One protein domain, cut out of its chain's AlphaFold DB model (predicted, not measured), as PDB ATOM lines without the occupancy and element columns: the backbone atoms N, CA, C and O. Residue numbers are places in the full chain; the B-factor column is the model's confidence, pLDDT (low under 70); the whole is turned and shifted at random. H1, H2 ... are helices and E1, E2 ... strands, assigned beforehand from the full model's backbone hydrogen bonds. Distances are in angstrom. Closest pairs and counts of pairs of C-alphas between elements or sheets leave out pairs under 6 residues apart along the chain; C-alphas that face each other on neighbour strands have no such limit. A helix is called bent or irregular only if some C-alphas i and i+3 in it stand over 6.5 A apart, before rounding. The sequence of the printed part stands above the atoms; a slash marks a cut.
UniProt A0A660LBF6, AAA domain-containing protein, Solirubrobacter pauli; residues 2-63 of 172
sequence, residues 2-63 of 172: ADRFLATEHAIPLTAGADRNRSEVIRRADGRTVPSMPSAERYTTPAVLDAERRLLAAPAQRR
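AT A GLANCE: This is residues 2 to 63 of the 172 residues of the protein "AAA domain-containing protein" of Solirubrobacter pauli (UniProt A0A660LBF6). Look for a long, thin arm and a helix that meet in an L: the small strand pair E1 and E4 is near the corner, the hairpin of E2 and E3 is at the arm's far end, and most of H2 sticks out as the other limb. Two separate links, residues 15 to 24 and residues 36 to 41, join the two strand pairs, and short H1 is near E1 and E4. The printed part has 62 residues with two named helices and four named strands, which follow each other along the chain as H1, E1, E2, E3, E4, H2; 33 residues are in named elements, the class is mixed, helices and strands, and the strands make two antiparallel sheets of two. It is extended and flat, with a radius of gyration of the C-alphas of 17.4 A and spans of 47 by 40 by 17 A.

HOW THE PARTS SIT: Start at E1, residues 12 to 14, and its antiparallel neighbour E4, residues 42 to 44, at 136 degrees; N 12 and O 44 are within hydrogen-bond range at 2.8 A. The closest C-alphas of E1 and H2, residues 46 to 61, are those of Ile 12 and Pro 46, 6.8 A apart. For H1, residues 2 to 6, and E4 they are those of Leu 6 and Tyr 43, 7.6 A apart. E2, residues 25 to 27, and E3, residues 33 to 35, form an antiparallel hairpin at 149 degrees, with N 34 and O 26 at 3.0 A. E2 and H2 are apart. Each O i to N i+4 pair in H1 is within hydrogen-bond range, against 10 of 12 in H2.

IN THESE COORDINATES: Find C-alpha 2 at (127.052, 96.605, 51.730), where H1 begins. From C-alpha 46 at (113.154, 106.245, 49.286), H2 runs 22.1 A to C-alpha 61 at (91.587, 110.883, 50.093); it is only just irregular, C-alphas 56 and 59 being 6.7 A apart.

THE WHOLE: The C-alphas farthest apart, of Arg 32 and Arg 62, are 48.3 A apart. Residues 50 to 63 stand free, of which 50 to 61 belong to H2. The printed part has no cut and no long link. pLDDT is under 70 at residue 2, residues 15 to 29 and 33 to 40.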
ATOM      1  N   ALA A   2     128.387  96.323  51.186       67.62
ATOM      2  CA  ALA A   2     127.052  96.605  51.730       67.62
ATOM      3  C   ALA A   2     127.011  97.843  52.652       67.62
ATOM      4  O   ALA A   2     126.224  98.747  52.401       67.62
ATOM      5  N   ASP A   3     127.927  97.959  53.617       74.75
ATOM      6  CA  ASP A   3     127.930  99.080  54.581       74.75
ATOM      7  C   ASP A   3     128.086 100.455  53.917       74.75
ATOM      8  O   ASP A   3     127.498 101.444  54.341       74.75
ATOM      9  N   ARG A   4     128.830 100.512  52.805       73.81
ATOM     10  CA  ARG A   4     129.002 101.742  52.021       73.81
ATOM     11  C   ARG A   4     127.713 102.157  51.315       73.81
ATOM     12  O   ARG A   4     127.482 103.346  51.158       73.81
ATOM     13  N   PHE A   5     126.897 101.195  50.886       76.94
ATOM     14  CA  PHE A   5     125.589 101.457  50.285       76.94
ATOM     15  C   PHE A   5     124.571 101.908  51.342       76.94
ATOM     16  O   PHE A   5     123.809 102.838  51.090       76.94
ATOM     17  N   LEU A   6     124.612 101.314  52.540       77.00
ATOM     18  CA  LEU A   6     123.759 101.699  53.672       77.00
ATOM     19  C   LEU A   6     124.002 103.136  54.164       77.00
ATOM     20  O   LEU A   6     123.106 103.740  54.741       77.00
ATOM     21  N   ALA A   7     125.180 103.701  53.891       76.44
ATOM     22  CA  ALA A   7     125.514 105.095  54.184       76.44
ATOM     23  C   ALA A   7     125.064 106.099  53.097       76.44
ATOM     24  O   ALA A   7     125.351 107.289  53.215       76.44
ATOM     25  N   THR A   8     124.411 105.645  52.020       84.25
ATOM     26  CA  THR A   8     123.926 106.522  50.936       84.25
ATOM     27  C   THR A   8     122.477 106.957  51.151       84.25
ATOM     28  O   THR A   8     121.722 106.308  51.866       84.25
ATOM     29  N   GLU A   9     122.044 108.000  50.437       80.75
ATOM     30  CA  GLU A   9     120.638 108.443  50.409       80.75
ATOM     31  C   GLU A   9     119.659 107.381  49.867       80.75
ATOM     32  O   GLU A   9     118.447 107.483  50.049       80.75
ATOM     33  N   HIS A  10     120.173 106.334  49.213       83.75
ATOM     34  CA  HIS A  10     119.371 105.234  48.686       83.75
ATOM     35  C   HIS A  10     118.953 104.217  49.756       83.75
ATOM     36  O   HIS A  10     118.095 103.376  49.474       83.75
ATOM     37  N   ALA A  11     119.511 104.305  50.966       84.56
ATOM     38  CA  ALA A  11     119.161 103.480  52.112       84.56
ATOM     39  C   ALA A  11     118.701 104.366  53.278       84.56
ATOM     40  O   ALA A  11     119.462 105.143  53.843       84.56
ATOM     41  N   ILE A  12     117.435 104.237  53.660       85.00
ATOM     42  CA  ILE A  12     116.844 104.948  54.793       85.00
ATOM     43  C   ILE A  12     116.752 103.969  55.966       85.00
ATOM     44  O   ILE A  12     116.075 102.945  55.833       85.00
ATOM     45  N   PRO A  13     117.400 104.241  57.111       84.50
ATOM     46  CA  PRO A  13     117.282 103.388  58.283       84.50
ATOM     47  C   PRO A  13     115.854 103.458  58.837       84.50
ATOM     48  O   PRO A  13     115.337 104.525  59.169       84.50
ATOM     49  N   LEU A  14     115.211 102.301  58.954       79.81
ATOM     50  CA  LEU A  14     113.956 102.125  59.670       79.81
ATOM     51  C   LEU A  14     114.293 101.967  61.150       79.81
ATOM     52  O   LEU A  14     114.516 100.858  61.640       79.81
ATOM     53  N   THR A  15     114.344 103.076  61.881       67.50
ATOM     54  CA  THR A  15     114.420 103.006  63.341       67.50
ATOM     55  C   THR A  15     113.181 102.288  63.865       67.50
ATOM     56  O   THR A  15     112.082 102.843  63.841       67.50
ATOM     57  N   ALA A  16     113.355 101.067  64.379       53.06
ATOM     58  CA  ALA A  16     112.461 100.572  65.414       53.06
ATOM     59  C   ALA A  16     112.488 101.628  66.527       53.06
ATOM     60  O   ALA A  16     113.569 102.019  66.977       53.06
ATOM     61  N   GLY A  17     111.324 102.185  66.860       46.84
ATOM     62  CA  GLY A  17     111.217 103.265  67.832       46.84
ATOM     63  C   GLY A  17     112.001 102.946  69.105       46.84
ATOM     64  O   GLY A  17     111.880 101.856  69.645       46.84
ATOM     65  N   ALA A  18     112.832 103.899  69.522       44.47
ATOM     66  CA  ALA A  18     113.253 104.136  70.899       44.47
ATOM     67  C   ALA A  18     113.353 102.914  71.842       44.47
ATOM     68  O   ALA A  18     112.656 102.872  72.844       44.47
ATOM     69  N   ASP A  19     114.261 101.971  71.584       46.69
ATOM     70  CA  ASP A  19     114.929 101.240  72.673       46.69
ATOM     71  C   ASP A  19     116.234 100.604  72.163       46.69
ATOM     72  O   ASP A  19     116.320  99.420  71.848       46.69
ATOM     73  N   ARG A  20     117.283 101.421  72.002       47.78
ATOM     74  CA  ARG A  20     118.583 100.972  71.458       47.78
ATOM     75  C   ARG A  20     119.371 100.051  72.401       47.78
ATOM     76  O   ARG A  20     120.501  99.716  72.069       47.78
ATOM     77  N   ASN A  21     118.839  99.662  73.565       45.06
ATOM     78  CA  ASN A  21     119.647  98.943  74.553       45.06
ATOM     79  C   ASN A  21     118.908  97.937  75.447       45.06
ATOM     80  O   ASN A  21     119.397  97.604  76.527       45.06
ATOM     81  N   ARG A  22     117.744  97.435  75.034       46.88
ATOM     82  CA  ARG A  22     117.048  96.410  75.811       46.88
ATOM     83  C   ARG A  22     117.259  95.049  75.165       46.88
ATOM     84  O   ARG A  22     116.671  94.743  74.133       46.88
ATOM     85  N   SER A  23     118.097  94.225  75.790       51.69
ATOM     86  CA  SER A  23     118.101  92.777  75.587       51.69
ATOM     87  C   SER A  23     116.709  92.265  75.957       51.69
ATOM     88  O   SER A  23     116.438  91.967  77.120       51.69
ATOM     89  N   GLU A  24     115.776  92.271  75.008       58.25
ATOM     90  CA  GLU A  24     114.423  91.804  75.273       58.25
ATOM     91  C   GLU A  24     114.499  90.312  75.587       58.25
ATOM     92  O   GLU A  24     115.006  89.503  74.816       58.25
ATOM     93  N   VAL A  25     114.056  89.933  76.775       60.06
ATOM     94  CA  VAL A  25     113.960  88.528  77.147       60.06
ATOM     95  C   VAL A  25     112.545  88.094  76.818       60.06
ATOM     96  O   VAL A  25     111.591  88.547  77.450       60.06
ATOM     97  N   ILE A  26     112.394  87.208  75.835       61.53
ATOM     98  CA  ILE A  26     111.086  86.630  75.535       61.53
ATOM     99  C   ILE A  26     110.823  85.567  76.603       61.53
ATOM    100  O   ILE A  26     111.527  84.556  76.677       61.53
ATOM    101  N   ARG A  27     109.817  85.803  77.449       67.19
ATOM    102  CA  ARG A  27     109.312  84.807  78.402       67.19
ATOM    103  C   ARG A  27     108.264  83.949  77.710       67.19
ATOM    104  O   ARG A  27     107.200  84.439  77.340       67.19
ATOM    105  N   ARG A  28     108.578  82.672  77.520       65.69
ATOM    106  CA  ARG A  28     107.626  81.677  77.024       65.69
ATOM    107  C   ARG A  28     106.620  81.316  78.119       65.69
ATOM    108  O   ARG A  28     106.890  81.479  79.306       65.69
ATOM    109  N   ALA A  29     105.461  80.803  77.707       69.81
ATOM    110  CA  ALA A  29     104.389  80.383  78.613       69.81
ATOM    111  C   ALA A  29     104.815  79.271  79.597       69.81
ATOM    112  O   ALA A  29     104.191  79.108  80.639       69.81
ATOM    113  N   ASP A  30     105.898  78.546  79.298       74.00
ATOM    114  CA  ASP A  30     106.529  77.540  80.163       74.00
ATOM    115  C   ASP A  30     107.542  78.135  81.168       74.00
ATOM    116  O   ASP A  30     108.276  77.401  81.827       74.00
ATOM    117  N   GLY A  31     107.620  79.466  81.272       74.62
ATOM    118  CA  GLY A  31     108.531  80.178  82.169       74.62
ATOM    119  C   GLY A  31     109.974  80.277  81.667       74.62
ATOM    120  O   GLY A  31     110.791  80.936  82.312       74.62
ATOM    121  N   ARG A  32     110.312  79.677  80.516       74.56
ATOM    122  CA  ARG A  32     111.664  79.763  79.953       74.56
ATOM    123  C   ARG A  32     111.909  81.121  79.313       74.56
ATOM    124  O   ARG A  32     111.082  81.654  78.571       74.56
ATOM    125  N   THR A  33     113.086  81.665  79.579       69.12
ATOM    126  CA  THR A  33     113.586  82.904  78.992       69.12
ATOM    127  C   THR A  33     114.466  82.570  77.795       69.12
ATOM    128  O   THR A  33     115.442  81.835  77.924       69.12
ATOM    129  N   VAL A  34     114.121  83.091  76.616       66.69
ATOM    130  CA  VAL A  34     115.004  83.024  75.444       66.69
ATOM    131  C   VAL A  34     115.571  84.416  75.155       66.69
ATOM    132  O   VAL A  34     114.815  85.394  75.214       66.69
ATOM    133  N   PRO A  35     116.883  84.537  74.881       57.28
ATOM    134  CA  PRO A  35     117.456  85.809  74.469       57.28
ATOM    135  C   PRO A  35     116.815  86.246  73.147       57.28
ATOM    136  O   PRO A  35     116.822  85.486  72.178       57.28
ATOM    137  N   SER A  36     116.242  87.453  73.102       58.59
ATOM    138  CA  SER A  36     115.890  88.084  71.831       58.59
ATOM    139  C   SER A  36     117.183  88.521  71.156       58.59
ATOM    140  O   SER A  36     118.003  89.225  71.749       58.59
ATOM    141  N   MET A  37     117.389  88.070  69.922       55.44
ATOM    142  CA  MET A  37     118.465  88.584  69.083       55.44
ATOM    143  C   MET A  37     118.229  90.087  68.881       55.44
ATOM    144  O   MET A  37     117.086  90.469  68.611       55.44
ATOM    145  N   PRO A  38     119.260  90.947  68.983       55.44
ATOM    146  CA  PRO A  38     119.097  92.354  68.657       55.44
ATOM    147  C   PRO A  38     118.507  92.458  67.250       55.44
ATOM    148  O   PRO A  38     119.010  91.838  66.311       55.44
ATOM    149  N   SER A  39     117.393  93.187  67.130       59.16
ATOM    150  CA  SER A  39     116.765  93.491  65.846       59.16
ATOM    151  C   SER A  39     117.854  93.983  64.900       59.16
ATOM    152  O   SER A  39     118.408  95.058  65.134       59.16
ATOM    153  N   ALA A  40     118.155  93.219  63.845       66.50
ATOM    154  CA  ALA A  40     119.059  93.678  62.800       66.50
ATOM    155  C   ALA A  40     118.598  95.063  62.326       66.50
ATOM    156  O   ALA A  40     117.392  95.315  62.215       66.50
ATOM    157  N   GLU A  41     119.546  95.971  62.104       71.94
ATOM    158  CA  GLU A  41     119.226  97.311  61.634       71.94
ATOM    159  C   GLU A  41     118.524  97.188  60.277       71.94
ATOM    160  O   GLU A  41     119.062  96.630  59.317       71.94
ATOM    161  N   ARG A  42     117.257  97.606  60.232       81.69
ATOM    162  CA  ARG A  42     116.422  97.493  59.038       81.69
ATOM    163  C   ARG A  42     116.568  98.766  58.233       81.69
ATOM    164  O   ARG A  42     116.490  99.858  58.780       81.69
ATOM    165  N   TYR A  43     116.719  98.611  56.930       86.12
ATOM    166  CA  TYR A  43     116.789  99.713  55.986       86.12
ATOM    167  C   TYR A  43     115.695  99.540  54.938       86.12
ATOM    168  O   TYR A  43     115.249  98.430  54.650       86.12
ATOM    169  N   THR A  44     115.266 100.651  54.365       90.06
ATOM    170  CA  THR A  44     114.349 100.714  53.228       90.06
ATOM    171  C   THR A  44     114.922 101.658  52.178       90.06
ATOM    172  O   THR A  44     115.970 102.259  52.390       90.06
ATOM    173  N   THR A  45     114.260 101.803  51.040       92.31
ATOM    174  CA  THR A  45     114.657 102.773  50.015       92.31
ATOM    175  C   THR A  45     113.667 103.937  49.980       92.31
ATOM    176  O   THR A  45     112.495 103.745  50.330       92.31
ATOM    177  N   PRO A  46     114.079 105.131  49.510       91.50
ATOM    178  CA  PRO A  46     113.154 106.245  49.286       91.50
ATOM    179  C   PRO A  46     111.937 105.833  48.449       91.50
ATOM    180  O   PRO A  46     110.802 106.135  48.801       91.50
ATOM    181  N   ALA A  47     112.159 105.028  47.404       92.06
ATOM    182  CA  ALA A  47     111.097 104.547  46.526       92.06
ATOM    183  C   ALA A  47     110.047 103.682  47.250       92.06
ATOM    184  O   ALA A  47     108.853 103.823  46.978       92.06
ATOM    185  N   VAL A  48     110.469 102.798  48.165       92.94
ATOM    186  CA  VAL A  48     109.548 101.969  48.961       92.94
ATOM    187  C   VAL A  48     108.779 102.829  49.962       92.94
ATOM    188  O   VAL A  48     107.560 102.693  50.046       92.94
ATOM    189  N   LEU A  49     109.444 103.760  50.653       92.81
ATOM    190  CA  LEU A  49     108.771 104.675  51.584       92.81
ATOM    191  C   LEU A  49     107.751 105.573  50.888       92.81
ATOM    192  O   LEU A  49     106.646 105.761  51.390       92.81
ATOM    193  N   ASP A  50     108.083 106.102  49.715       92.88
ATOM    194  CA  ASP A  50     107.154 106.923  48.944       92.88
ATOM    195  C   ASP A  50     105.988 106.098  48.390       92.88
ATOM    196  O   ASP A  50     104.868 106.598  48.260       92.88
ATOM    197  N   ALA A  51     106.211 104.826  48.051       92.31
ATOM    198  CA  ALA A  51     105.125 103.911  47.714       92.31
ATOM    199  C   ALA A  51     104.210 103.655  48.924       92.31
ATOM    200  O   ALA A  51     102.996 103.784  48.791       92.31
ATOM    201  N   GLU A  52     104.770 103.372  50.101       93.12
ATOM    202  CA  GLU A  52     104.015 103.136  51.336       93.12
ATOM    203  C   GLU A  52     103.187 104.361  51.745       93.12
ATOM    204  O   GLU A  52     101.980 104.250  51.953       93.12
ATOM    205  N   ARG A  53     103.795 105.553  51.756       93.19
ATOM    206  CA  ARG A  53     103.094 106.814  52.045       93.19
ATOM    207  C   ARG A  53     101.903 107.029  51.116       93.19
ATOM    208  O   ARG A  53     100.822 107.383  51.581       93.19
ATOM    209  N   ARG A  54     102.075 106.784  49.812       92.12
ATOM    210  CA  ARG A  54     100.982 106.888  48.832       92.12
ATOM    211  C   ARG A  54      99.883 105.858  49.083       92.12
ATOM    212  O   ARG A  54      98.710 106.215  49.034       92.12
ATOM    213  N   LEU A  55     100.249 104.609  49.376       91.19
ATOM    214  CA  LEU A  55      99.292 103.543  49.683       91.19
ATOM    215  C   LEU A  55      98.467 103.850  50.939       91.19
ATOM    216  O   LEU A  55      97.269 103.582  50.950       91.19
ATOM    217  N   LEU A  56      99.080 104.439  51.967       92.12
ATOM    218  CA  LEU A  56      98.401 104.818  53.209       92.12
ATOM    219  C   LEU A  56      97.535 106.078  53.055       92.12
ATOM    220  O   LEU A  56      96.482 106.176  53.684       92.12
ATOM    221  N   ALA A  57      97.948 107.032  52.218       92.06
ATOM    222  CA  ALA A  57      97.199 108.267  51.989       92.06
ATOM    223  C   ALA A  57      95.962 108.064  51.096       92.06
ATOM    224  O   ALA A  57      94.938 108.718  51.309       92.06
ATOM    225  N   ALA A  58      96.033 107.160  50.113       89.62
ATOM    226  CA  ALA A  58      94.995 107.011  49.094       89.62
ATOM    227  C   ALA A  58      93.585 106.706  49.651       89.62
ATOM    228  O   ALA A  58      92.642 107.365  49.215       89.62
ATOM    229  N   PRO A  59      93.382 105.792  50.627       91.12
ATOM    230  CA  PRO A  59      92.046 105.531  51.165       91.12
ATOM    231  C   PRO A  59      91.430 106.746  51.861       91.12
ATOM    232  O   PRO A  59      90.236 106.982  51.729       91.12
ATOM    233  N   ALA A  60      92.237 107.539  52.576       91.06
ATOM    234  CA  ALA A  60      91.755 108.728  53.275       91.06
ATOM    235  C   ALA A  60      91.271 109.809  52.298       91.06
ATOM    236  O   ALA A  60      90.270 110.465  52.565       91.06
ATOM    237  N   GLN A  61      91.955 109.949  51.161       92.69
ATOM    238  CA  GLN A  61      91.587 110.883  50.093       92.69
ATOM    239  C   GLN A  61      90.332 110.462  49.328       92.69
ATOM    240  O   GLN A  61      89.731 111.305  48.677       92.69
ATOM    241  N   ARG A  62      89.960 109.178  49.399       93.25
ATOM    242  CA  ARG A  62      88.807 108.599  48.695       93.25
ATOM    243  C   ARG A  62      87.605 108.346  49.606       93.25
ATOM    244  O   ARG A  62      86.737 107.521  49.310       93.25
ATOM    245  N   ARG A  63      87.584 108.972  50.784       92.94
ATOM    246  CA  ARG A  63      86.441 108.873  51.695       92.94
ATOM    247  C   ARG A  63      85.319 109.776  51.200       92.94
ATOM    248  O   ARG A  63      85.561 110.947  50.941       92.94
TER     249      ARG A  63